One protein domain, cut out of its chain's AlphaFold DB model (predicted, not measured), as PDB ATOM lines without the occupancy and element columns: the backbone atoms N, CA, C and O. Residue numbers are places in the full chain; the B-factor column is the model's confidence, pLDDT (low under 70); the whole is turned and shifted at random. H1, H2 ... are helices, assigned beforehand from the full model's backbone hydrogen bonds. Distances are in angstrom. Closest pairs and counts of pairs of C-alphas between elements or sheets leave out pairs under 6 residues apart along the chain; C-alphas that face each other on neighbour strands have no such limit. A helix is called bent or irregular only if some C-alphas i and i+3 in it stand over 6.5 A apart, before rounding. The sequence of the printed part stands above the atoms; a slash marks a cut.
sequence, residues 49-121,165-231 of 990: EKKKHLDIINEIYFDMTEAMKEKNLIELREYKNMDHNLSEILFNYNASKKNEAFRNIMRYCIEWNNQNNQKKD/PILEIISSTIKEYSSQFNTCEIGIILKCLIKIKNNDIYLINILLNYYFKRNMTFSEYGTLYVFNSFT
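What this domain is: This is residues 49 to 121 and 165 to 231 of the 990 residues of an uncharacterized protein of Hepatocystis sp. ex Piliocolobus tephrosceles (UniProt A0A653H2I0). Four helices, H4, H5, H6 and H7, form an up-and-down bundle, each running against the one before it, with H6 at the core; H8 packs obliquely on H6, and H2 packs on H6 and H8. H3 folds back from the far end of H2, and two helix ends stick out: residues 49 to 56 of H1 and residues 115 to 121 of H4. The printed part has 140 residues with eight named helices, H1 to H8 in chain order, and no named strand; the class is all helix. It is compact, with a radius of gyration of the C-alphas of 15.6 A and spans of 51 by 41 by 26 A.

How they stand to each other: H1, residues 49 to 59, touches H4, residues 97 to 121, about perpendicular at 79 degrees; the closest C-alphas, of Glu 59 and Arg 107, are 6.4 A apart. H2, residues 62 to 78, meets H1 only through their link. H2 is irregular: C-alphas 63 and 66 are 7.5 A apart. With residues 75 to 76 alone it touches H3, residues 84 to 93, at a steep tilt of 62 degrees, closest at the C-alphas of Leu 76 and Ser 87, 6.7 A. H4 touches H5, residues 165 to 177, at a shallow tilt of 31 degrees, opposite ways, closest at the C-alphas of Lys 98 and Tyr 177, 5.7 A. The hub is H6, residues 183 to 196, which touches H2, H4, H7, residues 201 to 211, and H8, residues 220 to 231. The closest C-alphas of H6 and H8, of Cys 184 and Gly 222, are 3.9 A apart, at a steep tilt of 41 degrees, the same way. H6 and H7 form a helical hairpin, closest at the C-alphas of Thr 183 and Tyr 211, 5.6 A. H4 and H8 are apart. Every O i to N i+4 pair is within hydrogen-bond range in H1, H3, H4, H5, H6 and H7; the count is 11 of 13 in H2 and 7 of 8 in H8.

Where its parts are: H1 begins at C-alpha 49, (-63.101, 57.278, -19.030), and is 14.8 A long; H2 is 26.0 A and H3 14.4 A. H4 measures 36.3 A and ends at C-alpha 121, (-68.575, 60.920, 6.976). H5 is 18.7 A, H6 20.3 A, H7 15.0 A and H8 17.3 A, ending at C-alpha 231, (-87.828, 81.303, -1.553).

The domain as a whole: The C-alphas farthest apart, of Asn 81 and Asp 121, are 51.4 A apart. Residues 122 to 164 are not printed, and C-alphas 121 and 165 are 26.2 A apart across this cut. Of the links that are printed whole, H7 to H8 is short and the others are tight. Mean pLDDT of the printed part is 77.1; it is under 70 at residues 49 to 63, 79 to 82, 84 to 96, 113 to 121 and 165.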
ATOM      1  N   GLU A  49     -61.984  56.359 -18.794       49.91
ATOM      2  CA  GLU A  49     -63.101  57.278 -19.030       49.91
ATOM      3  C   GLU A  49     -64.070  57.340 -17.856       49.91
ATOM      4  O   GLU A  49     -64.541  58.428 -17.557       49.91
ATOM      5  N   LYS A  50     -64.324  56.226 -17.154       55.56
ATOM      6  CA  LYS A  50     -65.119  56.217 -15.912       55.56
ATOM      7  C   LYS A  50     -64.490  57.113 -14.844       55.56
ATOM      8  O   LYS A  50     -65.211  57.851 -14.182       55.56
ATOM      9  N   LYS A  51     -63.159  57.090 -14.714       53.31
ATOM     10  CA  LYS A  51     -62.419  57.953 -13.783       53.31
ATOM     11  C   LYS A  51     -62.533  59.434 -14.174       53.31
ATOM     12  O   LYS A  51     -62.953  60.236 -13.353       53.31
ATOM     13  N   LYS A  52     -62.318  59.767 -15.455       49.38
ATOM     14  CA  LYS A  52     -62.536  61.129 -15.990       49.38
ATOM     15  C   LYS A  52     -63.995  61.591 -15.894       49.38
ATOM     16  O   LYS A  52     -64.267  62.777 -15.771       49.38
ATOM     17  N   HIS A  53     -64.948  60.667 -15.972       54.56
ATOM     18  CA  HIS A  53     -66.367  60.941 -15.756       54.56
ATOM     19  C   HIS A  53     -66.676  61.291 -14.316       54.56
ATOM     20  O   HIS A  53     -67.441  62.220 -14.096       54.56
ATOM     21  N   LEU A  54     -66.072  60.590 -13.355       52.25
ATOM     22  CA  LEU A  54     -66.141  60.979 -11.949       52.25
ATOM     23  C   LEU A  54     -65.617  62.408 -11.756       52.25
ATOM     24  O   LEU A  54     -66.243  63.184 -11.044       52.25
ATOM     25  N   ASP A  55     -64.534  62.774 -12.444       50.31
ATOM     26  CA  ASP A  55     -63.968  64.125 -12.385       50.31
ATOM     27  C   ASP A  55     -64.931  65.189 -12.966       50.31
ATOM     28  O   ASP A  55     -65.123  66.235 -12.356       50.31
ATOM     29  N   ILE A  56     -65.638  64.905 -14.072       49.88
ATOM     30  CA  ILE A  56     -66.654  65.813 -14.661       49.88
ATOM     31  C   ILE A  56     -67.948  65.869 -13.824       49.88
ATOM     32  O   ILE A  56     -68.578  66.920 -13.717       49.88
ATOM     33  N   ILE A  57     -68.357  64.752 -13.216       49.09
ATOM     34  CA  ILE A  57     -69.478  64.695 -12.259       49.09
ATOM     35  C   ILE A  57     -69.161  65.538 -11.023       49.09
ATOM     36  O   ILE A  57     -70.051  66.179 -10.466       49.09
ATOM     37  N   ASN A  58     -67.890  65.575 -10.620       50.25
ATOM     38  CA  ASN A  58     -67.439  66.501  -9.600       50.25
ATOM     39  C   ASN A  58     -67.514  67.948 -10.108       50.25
ATOM     40  O   ASN A  58     -67.876  68.799  -9.322       50.25
ATOM     41  N   GLU A  59     -67.277  68.245 -11.391       51.19
ATOM     42  CA  GLU A  59     -67.314  69.606 -11.966       51.19
ATOM     43  C   GLU A  59     -68.708  70.206 -12.247       51.19
ATOM     44  O   GLU A  59     -68.841  71.432 -12.327       51.19
ATOM     45  N   ILE A  60     -69.761  69.396 -12.396       54.47
ATOM     46  CA  ILE A  60     -71.136  69.881 -12.590       54.47
ATOM     47  C   ILE A  60     -72.086  69.057 -11.745       54.47
ATOM     48  O   ILE A  60     -72.223  67.848 -11.917       54.47
ATOM     49  N   TYR A  61     -72.828  69.736 -10.875       63.78
ATOM     50  CA  TYR A  61     -73.876  69.072 -10.129       63.78
ATOM     51  C   TYR A  61     -74.898  68.424 -11.062       63.78
ATOM     52  O   TYR A  61     -75.441  69.077 -11.953       63.78
ATOM     53  N   PHE A  62     -75.233  67.167 -10.782       61.59
ATOM     54  CA  PHE A  62     -76.211  66.407 -11.554       61.59
ATOM     55  C   PHE A  62     -77.546  67.161 -11.739       61.59
ATOM     56  O   PHE A  62     -78.108  67.149 -12.833       61.59
ATOM     57  N   ASP A  63     -77.997  67.903 -10.715       65.44
ATOM     58  CA  ASP A  63     -79.222  68.719 -10.749       65.44
ATOM     59  C   ASP A  63     -79.127  69.991 -11.614       65.44
ATOM     60  O   ASP A  63     -80.149  70.628 -11.840       65.44
ATOM     61  N   MET A  64     -77.943  70.364 -12.113       79.25
ATOM     62  CA  MET A  64     -77.726  71.524 -12.992       79.25
ATOM     63  C   MET A  64     -77.371  71.154 -14.438       79.25
ATOM     64  O   MET A  64     -77.191  72.046 -15.265       79.25
ATOM     65  N   THR A  65     -77.303  69.864 -14.773       76.19
ATOM     66  CA  THR A  65     -76.913  69.388 -16.112       76.19
ATOM     67  C   THR A  65     -77.799  69.962 -17.223       76.19
ATOM     68  O   THR A  65     -77.306  70.378 -18.269       76.19
ATOM     69  N   GLU A  66     -79.115  70.011 -17.008       81.25
ATOM     70  CA  GLU A  66     -80.071  70.535 -17.994       81.25
ATOM     71  C   GLU A  66     -79.959  72.057 -18.145       81.25
ATOM     72  O   GLU A  66     -79.960  72.563 -19.266       81.25
ATOM     73  N   ALA A  67     -79.735  72.772 -17.038       84.12
ATOM     74  CA  ALA A  67     -79.467  74.206 -17.057       84.12
ATOM     75  C   ALA A  67     -78.172  74.531 -17.819       84.12
ATOM     76  O   ALA A  67     -78.127  75.489 -18.582       84.12
ATOM     77  N   MET A  68     -77.131  73.702 -17.677       81.19
ATOM     78  CA  MET A  68     -75.887  73.874 -18.431       81.19
ATOM     79  C   MET A  68     -76.094  73.651 -19.936       81.19
ATOM     80  O   MET A  68     -75.555  74.395 -20.755       81.19
ATOM     81  N   LYS A  69     -76.911  72.660 -20.317       81.75
ATOM     82  CA  LYS A  69     -77.292  72.450 -21.722       81.75
ATOM     83  C   LYS A  69     -78.040  73.660 -22.277       81.75
ATOM     84  O   LYS A  69     -77.720  74.108 -23.374       81.75
ATOM     85  N   GLU A  70     -78.990  74.212 -21.523       84.75
ATOM     86  CA  GLU A  70     -79.706  75.429 -21.918       84.75
ATOM     87  C   GLU A  70     -78.753  76.626 -22.060       84.75
ATOM     88  O   GLU A  70     -78.798  77.323 -23.072       84.75
ATOM     89  N   LYS A  71     -77.839  76.823 -21.101       85.75
ATOM     90  CA  LYS A  71     -76.816  77.877 -21.136       85.75
ATOM     91  C   LYS A  71     -75.980  77.810 -22.413       85.75
ATOM     92  O   LYS A  71     -75.872  78.807 -23.123       85.75
ATOM     93  N   ASN A  72     -75.464  76.625 -22.742       80.88
ATOM     94  CA  ASN A  72     -74.674  76.406 -23.955       80.88
ATOM     95  C   ASN A  72     -75.499  76.683 -25.225       80.88
ATOM     96  O   ASN A  72     -75.001  77.306 -26.159       80.88
ATOM     97  N   LEU A  73     -76.774  76.273 -25.256       81.69
ATOM     98  CA  LEU A  73     -77.677  76.564 -26.374       81.69
ATOM     99  C   LEU A  73     -77.953  78.064 -26.529       81.69
ATOM    100  O   LEU A  73     -78.069  78.537 -27.655       81.69
ATOM    101  N   ILE A  74     -78.079  78.812 -25.431       82.62
ATOM    102  CA  ILE A  74     -78.287  80.267 -25.467       82.62
ATOM    103  C   ILE A  74     -77.041  80.967 -26.011       82.62
ATOM    104  O   ILE A  74     -77.172  81.782 -26.918       82.62
ATOM    105  N   GLU A  75     -75.851  80.605 -25.533       77.69
ATOM    106  CA  GLU A  75     -74.590  81.192 -26.007       77.69
ATOM    107  C   GLU A  75     -74.319  80.860 -27.484       77.69
ATOM    108  O   GLU A  75     -73.936  81.735 -28.253       77.69
ATOM    109  N   LEU A  76     -74.617  79.638 -27.942       74.81
ATOM    110  CA  LEU A  76     -74.536  79.280 -29.368       74.81
ATOM    111  C   LEU A  76     -75.469  80.129 -30.245       74.81
ATOM    112  O   LEU A  76     -75.141  80.431 -31.392       74.81
ATOM    113  N   ARG A  77     -76.630  80.548 -29.719       73.19
ATOM    114  CA  ARG A  77     -77.573  81.398 -30.463       73.19
ATOM    115  C   ARG A  77     -77.061  82.824 -30.667       73.19
ATOM    116  O   ARG A  77     -77.554  83.489 -31.575       73.19
ATOM    117  N   GLU A  78     -76.099  83.286 -29.871       71.06
ATOM    118  CA  GLU A  78     -75.453  84.592 -30.068       71.06
ATOM    119  C   GLU A  78     -74.618  84.610 -31.364       71.06
ATOM    120  O   GLU A  78     -74.456  85.661 -31.979       71.06
ATOM    121  N   TYR A  79     -74.204  83.434 -31.851       69.88
ATOM    122  CA  TYR A  79     -73.470  83.242 -33.106       69.88
ATOM    123  C   TYR A  79     -74.364  82.808 -34.282       69.88
ATOM    124  O   TYR A  79     -73.870  82.297 -35.281       69.88
ATOM    125  N   LYS A  80     -75.689  83.016 -34.206       60.53
ATOM    126  CA  LYS A  80     -76.669  82.573 -35.228       60.53
ATOM    127  C   LYS A  80     -76.361  82.990 -36.672       60.53
ATOM    128  O   LYS A  80     -76.847  82.339 -37.589       60.53
ATOM    129  N   ASN A  81     -75.601  84.067 -36.862       68.56
ATOM    130  CA  ASN A  81     -75.245  84.599 -38.180       68.56
ATOM    131  C   ASN A  81     -73.934  84.009 -38.739       68.56
ATOM    132  O   ASN A  81     -73.502  84.407 -39.816       68.56
ATOM    133  N   MET A  82     -73.289  83.096 -38.010       65.12
ATOM    134  CA  MET A  82     -72.079  82.384 -38.419       65.12
ATOM    135  C   MET A  82     -72.392  80.909 -38.687       65.12
ATOM    136  O   MET A  82     -73.297  80.334 -38.077       65.12
ATOM    137  N   ASP A  83     -71.628  80.296 -39.596       73.12
ATOM    138  CA  ASP A  83     -71.728  78.861 -39.882       73.12
ATOM    139  C   ASP A  83     -71.642  78.041 -38.587       73.12
ATOM    140  O   ASP A  83     -70.816  78.325 -37.718       73.12
ATOM    141  N   HIS A  84     -72.491  77.018 -38.459       69.12
ATOM    142  CA  HIS A  84     -72.614  76.213 -37.241       69.12
ATOM    143  C   HIS A  84     -71.259  75.680 -36.750       69.12
ATOM    144  O   HIS A  84     -70.988  75.708 -35.549       69.12
ATOM    145  N   ASN A  85     -70.386  75.241 -37.661       68.25
ATOM    146  CA  ASN A  85     -69.087  74.680 -37.294       68.25
ATOM    147  C   ASN A  85     -68.123  75.769 -36.804       68.25
ATOM    148  O   ASN A  85     -67.388  75.559 -35.841       68.25
ATOM    149  N   LEU A  86     -68.152  76.955 -37.422       63.75
ATOM    150  CA  LEU A  86     -67.368  78.119 -36.988       63.75
ATOM    151  C   LEU A  86     -67.844  78.651 -35.631       63.75
ATOM    152  O   LEU A  86     -67.015  78.933 -34.766       63.75
ATOM    153  N   SER A  87     -69.157  78.722 -35.420       62.81
ATOM    154  CA  SER A  87     -69.788  79.094 -34.150       62.81
ATOM    155  C   SER A  87     -69.414  78.135 -33.023       62.81
ATOM    156  O   SER A  87     -69.079  78.568 -31.923       62.81
ATOM    157  N   GLU A  88     -69.401  76.831 -33.301       64.12
ATOM    158  CA  GLU A  88     -68.986  75.811 -32.339       64.12
ATOM    159  C   GLU A  88     -67.485  75.908 -32.018       64.12
ATOM    160  O   GLU A  88     -67.097  75.802 -30.854       64.12
ATOM    161  N   ILE A  89     -66.631  76.188 -33.008       60.59
ATOM    162  CA  ILE A  89     -65.196  76.433 -32.791       60.59
ATOM    163  C   ILE A  89     -64.984  77.689 -31.934       60.59
ATOM    164  O   ILE A  89     -64.302  77.616 -30.915       60.59
ATOM    165  N   LEU A  90     -65.592  78.822 -32.291       63.22
ATOM    166  CA  LEU A  90     -65.498  80.074 -31.530       63.22
ATOM    167  C   LEU A  90     -65.973  79.892 -30.089       63.22
ATOM    168  O   LEU A  90     -65.263  80.278 -29.166       63.22
ATOM    169  N   PHE A  91     -67.114  79.233 -29.891       64.56
ATOM    170  CA  PHE A  91     -67.632  78.880 -28.573       64.56
ATOM    171  C   PHE A  91     -66.636  78.034 -27.762       64.56
ATOM    172  O   PHE A  91     -66.368  78.337 -26.599       64.56
ATOM    173  N   ASN A  92     -66.022  77.021 -28.384       58.62
ATOM    174  CA  ASN A  92     -65.074  76.117 -27.727       58.62
ATOM    175  C   ASN A  92     -63.747  76.789 -27.318       58.62
ATOM    176  O   ASN A  92     -63.092  76.309 -26.391       58.62
ATOM    177  N   TYR A  93     -63.346  77.883 -27.976       57.47
ATOM    178  CA  TYR A  93     -62.112  78.623 -27.673       57.47
ATOM    179  C   TYR A  93     -62.347  79.949 -26.928       57.47
ATOM    180  O   TYR A  93     -61.380  80.638 -26.591       57.47
ATOM    181  N   ASN A  94     -63.598  80.316 -26.620       58.25
ATOM    182  CA  ASN A  94     -63.916  81.592 -25.978       58.25
ATOM    183  C   ASN A  94     -63.607  81.578 -24.463       58.25
ATOM    184  O   ASN A  94     -64.470  81.340 -23.610       58.25
ATOM    185  N   ALA A  95     -62.349  81.859 -24.116       57.47
ATOM    186  CA  ALA A  95     -61.878  82.054 -22.744       57.47
ATOM    187  C   ALA A  95     -62.181  83.480 -22.236       57.47
ATOM    188  O   ALA A  95     -61.277  84.252 -21.924       57.47
ATOM    189  N   SER A  96     -63.460  83.856 -22.172       69.00
ATOM    190  CA  SER A  96     -63.855  85.153 -21.613       69.00
ATOM    191  C   SER A  96     -63.662  85.194 -20.088       69.00
ATOM    192  O   SER A  96     -63.889  84.200 -19.392       69.00
ATOM    193  N   LYS A  97     -63.307  86.367 -19.545       70.56
ATOM    194  CA  LYS A  97     -63.223  86.595 -18.087       70.56
ATOM    195  C   LYS A  97     -64.568  86.356 -17.378       70.56
ATOM    196  O   LYS A  97     -64.598  85.861 -16.255       70.56
ATOM    197  N   LYS A  98     -65.691  86.587 -18.075       80.62
ATOM    198  CA  LYS A  98     -67.046  86.192 -17.643       80.62
ATOM    199  C   LYS A  98     -67.140  84.678 -17.387       80.62
ATOM    200  O   LYS A  98     -67.587  84.251 -16.324       80.62
ATOM    201  N   ASN A  99     -66.692  83.864 -18.347       75.81
ATOM    202  CA  ASN A  99     -66.706  82.401 -18.238       75.81
ATOM    203  C   ASN A  99     -65.740  81.888 -17.162       75.81
ATOM    204  O   ASN A  99     -65.963  80.825 -16.585       75.81
ATOM    205  N   GLU A 100     -64.661  82.616 -16.882       73.56
ATOM    206  CA  GLU A 100     -63.775  82.339 -15.750       73.56
ATOM    207  C   GLU A 100     -64.472  82.597 -14.406       73.56
ATOM    208  O   GLU A 100     -64.514  81.695 -13.571       73.56
ATOM    209  N   ALA A 101     -65.126  83.753 -14.233       77.88
ATOM    210  CA  ALA A 101     -65.900  84.068 -13.028       77.88
ATOM    211  C   ALA A 101     -66.992  83.018 -12.745       77.88
ATOM    212  O   ALA A 101     -67.139  82.543 -11.618       77.88
ATOM    213  N   PHE A 102     -67.716  82.599 -13.789       80.25
ATOM    214  CA  PHE A 102     -68.732  81.549 -13.706       80.25
ATOM    215  C   PHE A 102     -68.147  80.182 -13.309       80.25
ATOM    216  O   PHE A 102     -68.677  79.506 -12.423       80.25
ATOM    217  N   ARG A 103     -67.030  79.771 -13.927       76.88
ATOM    218  CA  ARG A 103     -66.346  78.509 -13.589       76.88
ATOM    219  C   ARG A 103     -65.818  78.512 -12.158       76.88
ATOM    220  O   ARG A 103     -65.947  77.501 -11.472       76.88
ATOM    221  N   ASN A 104     -65.285  79.640 -11.696       80.06
ATOM    222  CA  ASN A 104     -64.736  79.771 -10.350       80.06
ATOM    223  C   ASN A 104     -65.808  79.562  -9.275       80.06
ATOM    224  O   ASN A 104     -65.571  78.800  -8.338       80.06
ATOM    225  N   ILE A 105     -67.004  80.148  -9.423       83.38
ATOM    226  CA  ILE A 105     -68.073  79.914  -8.441       83.38
ATOM    227  C   ILE A 105     -68.631  78.493  -8.491       83.38
ATOM    228  O   ILE A 105     -68.889  77.914  -7.436       83.38
ATOM    229  N   MET A 106     -68.771  77.902  -9.680       78.38
ATOM    230  CA  MET A 106     -69.185  76.501  -9.812       78.38
ATOM    231  C   MET A 106     -68.198  75.578  -9.092       78.38
ATOM    232  O   MET A 106     -68.604  74.807  -8.219       78.38
ATOM    233  N   ARG A 107     -66.900  75.719  -9.386       77.19
ATOM    234  CA  ARG A 107     -65.829  74.933  -8.763       77.19
ATOM    235  C   ARG A 107     -65.784  75.124  -7.249       77.19
ATOM    236  O   ARG A 107     -65.731  74.140  -6.518       77.19
ATOM    237  N   TYR A 108     -65.899  76.362  -6.772       81.38
ATOM    238  CA  TYR A 108     -65.970  76.638  -5.338       81.38
ATOM    239  C   TYR A 108     -67.167  75.938  -4.681       81.38
ATOM    240  O   TYR A 108     -67.027  75.316  -3.629       81.38
ATOM    241  N   CYS A 109     -68.345  75.969  -5.316       77.00
ATOM    242  CA  CYS A 109     -69.523  75.277  -4.795       77.00
ATOM    243  C   CYS A 109     -69.302  73.770  -4.664       77.00
ATOM    244  O   CYS A 109     -69.829  73.157  -3.738       77.00
ATOM    245  N   ILE A 110     -68.570  73.161  -5.590       72.31
ATOM    246  CA  ILE A 110     -68.248  71.732  -5.576       72.31
ATOM    247  C   ILE A 110     -67.280  71.400  -4.449       72.31
ATOM    248  O   ILE A 110     -67.542  70.493  -3.659       72.31
ATOM    249  N   GLU A 111     -66.189  72.160  -4.351       74.81
ATOM    250  CA  GLU A 111     -65.179  71.986  -3.308       74.81
ATOM    251  C   GLU A 111     -65.813  72.135  -1.916       74.81
ATOM    252  O   GLU A 111     -65.582  71.304  -1.035       74.81
ATOM    253  N   TRP A 112     -66.716  73.107  -1.752       74.25
ATOM    254  CA  TRP A 112     -67.509  73.294  -0.537       74.25
ATOM    255  C   TRP A 112     -68.373  72.075  -0.178       74.25
ATOM    256  O   TRP A 112     -68.478  71.689   0.991       74.25
ATOM    257  N   ASN A 113     -69.008  71.439  -1.165       68.94
ATOM    258  CA  ASN A 113     -69.858  70.273  -0.924       68.94
ATOM    259  C   ASN A 113     -69.038  69.022  -0.582       68.94
ATOM    260  O   ASN A 113     -69.405  68.283   0.330       68.94
ATOM    261  N   ASN A 114     -67.894  68.826  -1.240       69.12
ATOM    262  CA  ASN A 114     -66.972  67.729  -0.936       69.12
ATOM    263  C   ASN A 114     -66.407  67.846   0.484       69.12
ATOM    264  O   ASN A 114     -66.392  66.860   1.219       69.12
ATOM    265  N   GLN A 115     -66.031  69.055   0.912       69.81
ATOM    266  CA  GLN A 115     -65.600  69.302   2.291       69.81
ATOM    267  C   GLN A 115     -66.714  69.008   3.307       69.81
ATOM    268  O   GLN A 115     -66.451  68.431   4.362       69.81
ATOM    269  N   ASN A 116     -67.967  69.360   3.002       64.88
ATOM    270  CA  ASN A 116     -69.101  69.078   3.887       64.88
ATOM    271  C   ASN A 116     -69.470  67.591   3.953       64.88
ATOM    272  O   ASN A 116     -69.839  67.118   5.026       64.88
ATOM    273  N   ASN A 117     -69.362  66.851   2.849       61.16
ATOM    274  CA  ASN A 117     -69.590  65.405   2.847       61.16
ATOM    275  C   ASN A 117     -68.493  64.676   3.633       61.16
ATOM    276  O   ASN A 117     -68.814  63.920   4.539       61.16
ATOM    277  N   GLN A 118     -67.218  65.031   3.433       58.88
ATOM    278  CA  GLN A 118     -66.113  64.488   4.235       58.88
ATOM    279  C   GLN A 118     -66.245  64.804   5.733       58.88
ATOM    280  O   GLN A 118     -65.863  63.992   6.573       58.88
ATOM    281  N   LYS A 119     -66.791  65.975   6.098       57.69
ATOM    282  CA  LYS A 119     -67.111  66.299   7.497       57.69
ATOM    283  C   LYS A 119     -68.248  65.425   8.043       57.69
ATOM    284  O   LYS A 119     -68.169  65.013   9.192       57.69
ATOM    285  N   LYS A 120     -69.280  65.125   7.246       49.78
ATOM    286  CA  LYS A 120     -70.384  64.235   7.654       49.78
ATOM    287  C   LYS A 120     -69.939  62.785   7.817       49.78
ATOM    288  O   LYS A 120     -70.325  62.174   8.806       49.78
ATOM    289  N   ASP A 121     -69.103  62.286   6.913       45.50
ATOM    290  CA  ASP A 121     -68.575  60.920   6.976       45.50
ATOM    291  C   ASP A 121     -67.676  60.749   8.211       45.50
ATOM    292  O   ASP A 121     -67.861  59.820   8.989       45.50
ATOM    293  N   PRO A 165     -62.205  84.574   2.312       68.38
ATOM    294  CA  PRO A 165     -61.541  85.526   1.416       68.38
ATOM    295  C   PRO A 165     -61.615  85.108  -0.061       68.38
ATOM    296  O   PRO A 165     -61.699  85.951  -0.951       68.38
ATOM    297  N   ILE A 166     -61.636  83.802  -0.351       73.94
ATOM    298  CA  ILE A 166     -61.789  83.286  -1.722       73.94
ATOM    299  C   ILE A 166     -63.198  83.574  -2.252       73.94
ATOM    300  O   ILE A 166     -63.359  83.985  -3.400       73.94
ATOM    301  N   LEU A 167     -64.223  83.383  -1.420       79.56
ATOM    302  CA  LEU A 167     -65.604  83.653  -1.802       79.56
ATOM    303  C   LEU A 167     -65.861  85.147  -2.018       79.56
ATOM    304  O   LEU A 167     -66.610  85.498  -2.928       79.56
ATOM    305  N   GLU A 168     -65.226  86.022  -1.239       80.06
ATOM    306  CA  GLU A 168     -65.273  87.473  -1.452       80.06
ATOM    307  C   GLU A 168     -64.650  87.873  -2.795       80.06
ATOM    308  O   GLU A 168     -65.250  88.654  -3.537       80.06
ATOM    309  N   ILE A 169     -63.504  87.285  -3.164       79.56
ATOM    310  CA  ILE A 169     -62.873  87.498  -4.478       79.56
ATOM    311  C   ILE A 169     -63.786  86.999  -5.606       79.56
ATOM    312  O   ILE A 169     -63.997  87.690  -6.600       79.56
ATOM    313  N   ILE A 170     -64.375  85.812  -5.465       81.44
ATOM    314  CA  ILE A 170     -65.316  85.284  -6.463       81.44
ATOM    315  C   ILE A 170     -66.542  86.199  -6.578       81.44
ATOM    316  O   ILE A 170     -66.974  86.515  -7.685       81.44
ATOM    317  N   SER A 171     -67.079  86.669  -5.452       84.50
ATOM    318  CA  SER A 171     -68.253  87.548  -5.402       84.50
ATOM    319  C   SER A 171     -67.972  88.914  -6.035       84.50
ATOM    320  O   SER A 171     -68.804  89.418  -6.793       84.50
ATOM    321  N   SER A 172     -66.787  89.490  -5.804       83.69
ATOM    322  CA  SER A 172     -66.364  90.739  -6.449       83.69
ATOM    323  C   SER A 172     -66.175  90.563  -7.958       83.69
ATOM    324  O   SER A 172     -66.641  91.402  -8.728       83.69
ATOM    325  N   THR A 173     -65.618  89.428  -8.391       83.81
ATOM    326  CA  THR A 173     -65.473  89.097  -9.817       83.81
ATOM    327  C   THR A 173     -66.845  88.929 -10.484       83.81
ATOM    328  O   THR A 173     -67.102  89.489 -11.546       83.81
ATOM    329  N   ILE A 174     -67.789  88.220  -9.853       87.75
ATOM    330  CA  ILE A 174     -69.166  88.097 -10.366       87.75
ATOM    331  C   ILE A 174     -69.833  89.469 -10.466       87.75
ATOM    332  O   ILE A 174     -70.529  89.738 -11.444       87.75
ATOM    333  N   LYS A 175     -69.621  90.340  -9.477       87.12
ATOM    334  CA  LYS A 175     -70.145  91.708  -9.482       87.12
ATOM    335  C   LYS A 175     -69.579  92.535 -10.640       87.12
ATOM    336  O   LYS A 175     -70.334  93.278 -11.256       87.12
ATOM    337  N   GLU A 176     -68.293  92.402 -10.957       86.81
ATOM    338  CA  GLU A 176     -67.651  93.097 -12.083       86.81
ATOM    339  C   GLU A 176     -68.270  92.689 -13.433       86.81
ATOM    340  O   GLU A 176     -68.617  93.543 -14.251       86.81
ATOM    341  N   TYR A 177     -68.492  91.387 -13.642       86.81
ATOM    342  CA  TYR A 177     -69.020  90.844 -14.903       86.81
ATOM    343  C   TYR A 177     -70.548  90.678 -14.925       86.81
ATOM    344  O   TYR A 177     -71.094  90.144 -15.892       86.81
ATOM    345  N   SER A 178     -71.272  91.175 -13.914       86.31
ATOM    346  CA  SER A 178     -72.711  90.913 -13.750       86.31
ATOM    347  C   SER A 178     -73.570  91.391 -14.923       86.31
ATOM    348  O   SER A 178     -74.633  90.838 -15.187       86.31
ATOM    349  N   SER A 179     -73.100  92.417 -15.636       84.88
ATOM    350  CA  SER A 179     -73.765  92.993 -16.808       84.88
ATOM    351  C   SER A 179     -73.684  92.142 -18.076       84.88
ATOM    352  O   SER A 179     -74.440  92.400 -19.011       84.88
ATOM    353  N   GLN A 180     -72.783  91.156 -18.106       86.69
ATOM    354  CA  GLN A 180     -72.503  90.313 -19.270       86.69
ATOM    355  C   GLN A 180     -73.157  88.930 -19.170       86.69
ATOM    356  O   GLN A 180     -73.159  88.187 -20.150       86.69
ATOM    357  N   PHE A 181     -73.681  88.557 -17.998       88.06
ATOM    358  CA  PHE A 181     -74.344  87.269 -17.818       88.06
ATOM    359  C   PHE A 181     -75.732  87.263 -18.455       88.06
ATOM    360  O   PHE A 181     -76.518  88.195 -18.269       88.06
ATOM    361  N   ASN A 182     -76.064  86.176 -19.147       88.25
ATOM    362  CA  ASN A 182     -77.427  85.924 -19.599       88.25
ATOM    363  C   ASN A 182     -78.325  85.444 -18.437       88.25
ATOM    364  O   ASN A 182     -77.868  85.175 -17.324       88.25
ATOM    365  N   THR A 183     -79.634  85.332 -18.678       89.31
ATOM    366  CA  THR A 183     -80.603  84.962 -17.628       89.31
ATOM    367  C   THR A 183     -80.359  83.568 -17.046       89.31
ATOM    368  O   THR A 183     -80.585  83.363 -15.852       89.31
ATOM    369  N   CYS A 184     -79.879  82.622 -17.858       90.25
ATOM    370  CA  CYS A 184     -79.590  81.257 -17.420       90.25
ATOM    371  C   CYS A 184     -78.360  81.239 -16.502       90.25
ATOM    372  O   CYS A 184     -78.406  80.674 -15.410       90.25
ATOM    373  N   GLU A 185     -77.297  81.950 -16.885       90.50
ATOM    374  CA  GLU A 185     -76.083  82.119 -16.080       90.50
ATOM    375  C   GLU A 185     -76.377  82.778 -14.733       90.50
ATOM    376  O   GLU A 185     -75.945  82.267 -13.701       90.50
ATOM    377  N   ILE A 186     -77.169  83.858 -14.721       92.94
ATOM    378  CA  ILE A 186     -77.595  84.514 -13.478       92.94
ATOM    379  C   ILE A 186     -78.348  83.525 -12.577       92.94
ATOM    380  O   ILE A 186     -78.065  83.444 -11.381       92.94
ATOM    381  N   GLY A 187     -79.275  82.742 -13.136       92.25
ATOM    382  CA  GLY A 187     -79.994  81.713 -12.385       92.25
ATOM    383  C   GLY A 187     -79.063  80.653 -11.792       92.25
ATOM    384  O   GLY A 187     -79.195  80.313 -10.615       92.25
ATOM    385  N   ILE A 188     -78.089  80.157 -12.562       90.31
ATOM    386  CA  ILE A 188     -77.106  79.172 -12.082       90.31
ATOM    387  C   ILE A 188     -76.225  79.764 -10.975       90.31
ATOM    388  O   ILE A 188     -76.020  79.109  -9.952       90.31
ATOM    389  N   ILE A 189     -75.757  81.008 -11.120       91.75
ATOM    390  CA  ILE A 189     -74.974  81.706 -10.086       91.75
ATOM    391  C   ILE A 189     -75.793  81.833  -8.796       91.75
ATOM    392  O   ILE A 189     -75.305  81.503  -7.716       91.75
ATOM    393  N   LEU A 190     -77.062  82.235  -8.884       92.25
ATOM    394  CA  LEU A 190     -77.932  82.317  -7.709       92.25
ATOM    395  C   LEU A 190     -78.157  80.943  -7.062       92.25
ATOM    396  O   LEU A 190     -78.098  80.810  -5.840       92.25
ATOM    397  N   LYS A 191     -78.351  79.889  -7.864       90.38
ATOM    398  CA  LYS A 191     -78.442  78.511  -7.366       90.38
ATOM    399  C   LYS A 191     -77.153  78.075  -6.660       90.38
ATOM    400  O   LYS A 191     -77.232  77.378  -5.647       90.38
ATOM    401  N   CYS A 192     -75.994  78.489  -7.164       89.44
ATOM    402  CA  CYS A 192     -74.697  78.269  -6.534       89.44
ATOM    403  C   CYS A 192     -74.618  78.950  -5.165       89.44
ATOM    404  O   CYS A 192     -74.360  78.264  -4.178       89.44
ATOM    405  N   LEU A 193     -74.964  80.241  -5.079       89.56
ATOM    406  CA  LEU A 193     -75.017  80.997  -3.818       89.56
ATOM    407  C   LEU A 193     -75.914  80.315  -2.769       89.56
ATOM    408  O   LEU A 193     -75.520  80.183  -1.610       89.56
ATOM    409  N   ILE A 194     -77.074  79.785  -3.183       87.62
ATOM    410  CA  ILE A 194     -77.962  78.999  -2.305       87.62
ATOM    411  C   ILE A 194     -77.247  77.753  -1.761       87.62
ATOM    412  O   ILE A 194     -77.381  77.440  -0.578       87.62
ATOM    413  N   LYS A 195     -76.505  77.018  -2.603       85.06
ATOM    414  CA  LYS A 195     -75.812  75.780  -2.198       85.06
ATOM    415  C   LYS A 195     -74.683  76.041  -1.203       85.06
ATOM    416  O   LYS A 195     -74.552  75.285  -0.242       85.06
ATOM    417  N   ILE A 196     -73.916  77.113  -1.395       85.56
ATOM    418  CA  ILE A 196     -72.853  77.509  -0.454       85.56
ATOM    419  C   ILE A 196     -73.381  78.253   0.777       85.56
ATOM    420  O   ILE A 196     -72.603  78.568   1.668       85.56
ATOM    421  N   LYS A 197     -74.698  78.497   0.858       83.44
ATOM    422  CA  LYS A 197     -75.354  79.264   1.931       83.44
ATOM    423  C   LYS A 197     -74.791  80.687   2.087       83.44
ATOM    424  O   LYS A 197     -74.766  81.215   3.196       83.44
ATOM    425  N   ASN A 198     -74.356  81.302   0.985       81.81
ATOM    426  CA  ASN A 198     -73.904  82.689   0.987       81.81
ATOM    427  C   ASN A 198     -75.103  83.628   0.803       81.81
ATOM    428  O   ASN A 198     -75.781  83.575  -0.223       81.81
ATOM    429  N   ASN A 199     -75.333  84.495   1.788       82.19
ATOM    430  CA  ASN A 199     -76.447  85.438   1.824       82.19
ATOM    431  C   ASN A 199     -75.989  86.881   1.546       82.19
ATOM    432  O   ASN A 199     -76.454  87.809   2.205       82.19
ATOM    433  N   ASP A 200     -75.082  87.092   0.588       86.44
ATOM    434  CA  ASP A 200     -74.722  88.438   0.123       86.44
ATOM    435  C   ASP A 200     -75.914  89.095  -0.600       86.44
ATOM    436  O   ASP A 200     -76.106  88.979  -1.815       86.44
ATOM    437  N   ILE A 201     -76.739  89.796   0.181       86.81
ATOM    438  CA  ILE A 201     -77.945  90.496  -0.282       86.81
ATOM    439  C   ILE A 201     -77.600  91.514  -1.375       86.81
ATOM    440  O   ILE A 201     -78.393  91.726  -2.295       86.81
ATOM    441  N   TYR A 202     -76.429  92.146  -1.303       88.81
ATOM    442  CA  TYR A 202     -76.032  93.170  -2.256       88.81
ATOM    443  C   TYR A 202     -75.718  92.551  -3.626       88.81
ATOM    444  O   TYR A 202     -76.262  93.007  -4.638       88.81
ATOM    445  N   LEU A 203     -74.932  91.468  -3.667       90.75
ATOM    446  CA  LEU A 203     -74.685  90.713  -4.899       90.75
ATOM    447  C   LEU A 203     -75.987  90.151  -5.488       90.75
ATOM    448  O   LEU A 203     -76.232  90.283  -6.689       90.75
ATOM    449  N   ILE A 204     -76.859  89.584  -4.647       91.94
ATOM    450  CA  ILE A 204     -78.167  89.062  -5.073       91.94
ATOM    451  C   ILE A 204     -79.012  90.172  -5.716       91.94
ATOM    452  O   ILE A 204     -79.595  89.970  -6.783       91.94
ATOM    453  N   ASN A 205     -79.047  91.368  -5.123       91.25
ATOM    454  CA  ASN A 205     -79.780  92.508  -5.674       91.25
ATOM    455  C   ASN A 205     -79.235  92.952  -7.037       91.25
ATOM    456  O   ASN A 205     -80.028  93.252  -7.936       91.25
ATOM    457  N   ILE A 206     -77.910  92.965  -7.209       92.19
ATOM    458  CA  ILE A 206     -77.265  93.257  -8.496       92.19
ATOM    459  C   ILE A 206     -77.686  92.232  -9.548       92.19
ATOM    460  O   ILE A 206     -78.178  92.613 -10.610       92.19
ATOM    461  N   LEU A 207     -77.554  90.943  -9.240       93.19
ATOM    462  CA  LEU A 207     -77.905  89.860 -10.157       93.19
ATOM    463  C   LEU A 207     -79.384  89.917 -10.562       93.19
ATOM    464  O   LEU A 207     -79.702  89.810 -11.744       93.19
ATOM    465  N   LEU A 208     -80.292  90.182  -9.618       93.06
ATOM    466  CA  LEU A 208     -81.712  90.373  -9.922       93.06
ATOM    467  C   LEU A 208     -81.954  91.607 -10.797       93.06
ATOM    468  O   LEU A 208     -82.778  91.559 -11.704       93.06
ATOM    469  N   ASN A 209     -81.272  92.728 -10.549       92.25
ATOM    470  CA  ASN A 209     -81.414  93.916 -11.397       92.25
ATOM    471  C   ASN A 209     -81.023  93.625 -12.852       92.25
ATOM    472  O   ASN A 209     -81.733  94.057 -13.759       92.25
ATOM    473  N   TYR A 210     -79.950  92.862 -13.075       91.88
ATOM    474  CA  TYR A 210     -79.547  92.448 -14.419       91.88
ATOM    475  C   TYR A 210     -80.482  91.401 -15.025       91.88
ATOM    476  O   TYR A 210     -80.807  91.508 -16.204       91.88
ATOM    477  N   TYR A 211     -81.001  90.462 -14.229       93.06
ATOM    478  CA  TYR A 211     -81.981  89.480 -14.698       93.06
ATOM    479  C   TYR A 211     -83.245  90.142 -15.263       93.06
ATOM    480  O   TYR A 211     -83.723  89.772 -16.330       93.06
ATOM    481  N   PHE A 212     -83.765  91.154 -14.561       91.69
ATOM    482  CA  PHE A 212     -84.970  91.895 -14.947       91.69
ATOM    483  C   PHE A 212     -84.682  93.120 -15.838       91.69
ATOM    484  O   PHE A 212     -85.561  93.966 -16.026       91.69
ATOM    485  N   LYS A 213     -83.464  93.256 -16.383       89.50
ATOM    486  CA  LYS A 213     -83.120  94.347 -17.304       89.50
ATOM    487  C   LYS A 213     -83.909  94.201 -18.613       89.50
ATOM    488  O   LYS A 213     -84.186  93.095 -19.073       89.50
ATOM    489  N   ARG A 214     -84.262  95.331 -19.238       73.88
ATOM    490  CA  ARG A 214     -84.929  95.350 -20.554       73.88
ATOM    491  C   ARG A 214     -84.116  94.550 -21.584       73.88
ATOM    492  O   ARG A 214     -82.889  94.610 -21.564       73.88
ATOM    493  N   ASN A 215     -84.816  93.853 -22.481       74.56
ATOM    494  CA  ASN A 215     -84.283  92.996 -23.556       74.56
ATOM    495  C   ASN A 215     -83.666  91.655 -23.120       74.56
ATOM    496  O   ASN A 215     -83.188  90.904 -23.967       74.56
ATOM    497  N   MET A 216     -83.716  91.310 -21.832       77.25
ATOM    498  CA  MET A 216     -83.357  89.967 -21.375       77.25
ATOM    499  C   MET A 216     -84.487  88.983 -21.692       77.25
ATOM    500  O   MET A 216     -85.649  89.236 -21.377       77.25
ATOM    501  N   THR A 217     -84.153  87.839 -22.289       80.81
ATOM    502  CA  THR A 217     -85.105  86.736 -22.481       80.81
ATOM    503  C   THR A 217     -85.004  85.771 -21.310       80.81
ATOM    504  O   THR A 217     -83.923  85.284 -20.979       80.81
ATOM    505  N   PHE A 218     -86.123  85.516 -20.635       85.75
ATOM    506  CA  PHE A 218     -86.161  84.585 -19.510       85.75
ATOM    507  C   PHE A 218     -86.017  83.151 -20.025       85.75
ATOM    508  O   PHE A 218     -86.848  82.683 -20.804       85.75
ATOM    509  N   SER A 219     -84.936  82.499 -19.604       87.81
ATOM    510  CA  SER A 219     -84.652  81.081 -19.844       87.81
ATOM    511  C   SER A 219     -85.453  80.198 -18.887       87.81
ATOM    512  O   SER A 219     -85.844  80.656 -17.813       87.81
ATOM    513  N   GLU A 220     -85.692  78.940 -19.249       88.38
ATOM    514  CA  GLU A 220     -86.472  77.990 -18.448       88.38
ATOM    515  C   GLU A 220     -85.795  77.740 -17.090       88.38
ATOM    516  O   GLU A 220     -86.383  77.993 -16.031       88.38
ATOM    517  N   TYR A 221     -84.525  77.319 -17.102       89.06
ATOM    518  CA  TYR A 221     -83.788  77.004 -15.877       89.06
ATOM    519  C   TYR A 221     -83.312  78.262 -15.148       89.06
ATOM    520  O   TYR A 221     -83.271  78.274 -13.913       89.06
ATOM    521  N   GLY A 222     -83.023  79.347 -15.876       90.56
ATOM    522  CA  GLY A 222     -82.754  80.651 -15.265       90.56
ATOM    523  C   GLY A 222     -83.946  81.139 -14.442       90.56
ATOM    524  O   GLY A 222     -83.793  81.473 -13.266       90.56
ATOM    525  N   THR A 223     -85.148  81.064 -15.021       91.81
ATOM    526  CA  THR A 223     -86.413  81.397 -14.350       91.81
ATOM    527  C   THR A 223     -86.643  80.520 -13.133       91.81
ATOM    528  O   THR A 223     -86.901  81.044 -12.050       91.81
ATOM    529  N   LEU A 224     -86.490  79.201 -13.274       92.19
ATOM    530  CA  LEU A 224     -86.649  78.247 -12.178       92.19
ATOM    531  C   LEU A 224     -85.739  78.579 -10.983       92.19
ATOM    532  O   LEU A 224     -86.184  78.565  -9.831       92.19
ATOM    533  N   TYR A 225     -84.466  78.890 -11.234       93.38
ATOM    534  CA  TYR A 225     -83.500  79.173 -10.173       93.38
ATOM    535  C   TYR A 225     -83.641  80.566  -9.569       93.38
ATOM    536  O   TYR A 225     -83.499  80.705  -8.349       93.38
ATOM    537  N   VAL A 226     -83.993  81.580 -10.360       94.06
ATOM    538  CA  VAL A 226     -84.387  82.886  -9.816       94.06
ATOM    539  C   VAL A 226     -85.620  82.730  -8.932       94.06
ATOM    540  O   VAL A 226     -85.630  83.231  -7.809       94.06
ATOM    541  N   PHE A 227     -86.618  81.958  -9.366       93.12
ATOM    542  CA  PHE A 227     -87.814  81.687  -8.573       93.12
ATOM    543  C   PHE A 227     -87.471  80.986  -7.248       93.12
ATOM    544  O   PHE A 227     -87.908  81.416  -6.182       93.12
ATOM    545  N   ASN A 228     -86.618  79.957  -7.281       93.06
ATOM    546  CA  ASN A 228     -86.102  79.308  -6.072       93.06
ATOM    547  C   ASN A 228     -85.373  80.306  -5.148       93.06
ATOM    548  O   ASN A 228     -85.500  80.229  -3.927       93.06
ATOM    549  N   SER A 229     -84.658  81.280  -5.711       93.00
ATOM    550  CA  SER A 229     -83.930  82.307  -4.951       93.00
ATOM    551  C   SER A 229     -84.857  83.224  -4.156       93.00
ATOM    552  O   SER A 229     -84.541  83.541  -3.011       93.00
ATOM    553  N   PHE A 230     -86.040  83.559  -4.689       92.69
ATOM    554  CA  PHE A 230     -87.075  84.258  -3.914       92.69
ATOM    555  C   PHE A 230     -87.453  83.495  -2.640       92.69
ATOM    556  O   PHE A 230     -87.640  84.120  -1.598       92.69
ATOM    557  N   THR A 231     -87.498  82.159  -2.705       89.50
ATOM    558  CA  THR A 231     -87.828  81.303  -1.553       89.50
ATOM    559  C   THR A 231     -86.690  81.157  -0.550       89.50
ATOM    560  O   THR A 231     -86.941  81.090   0.647       89.50
TER     561      THR A 231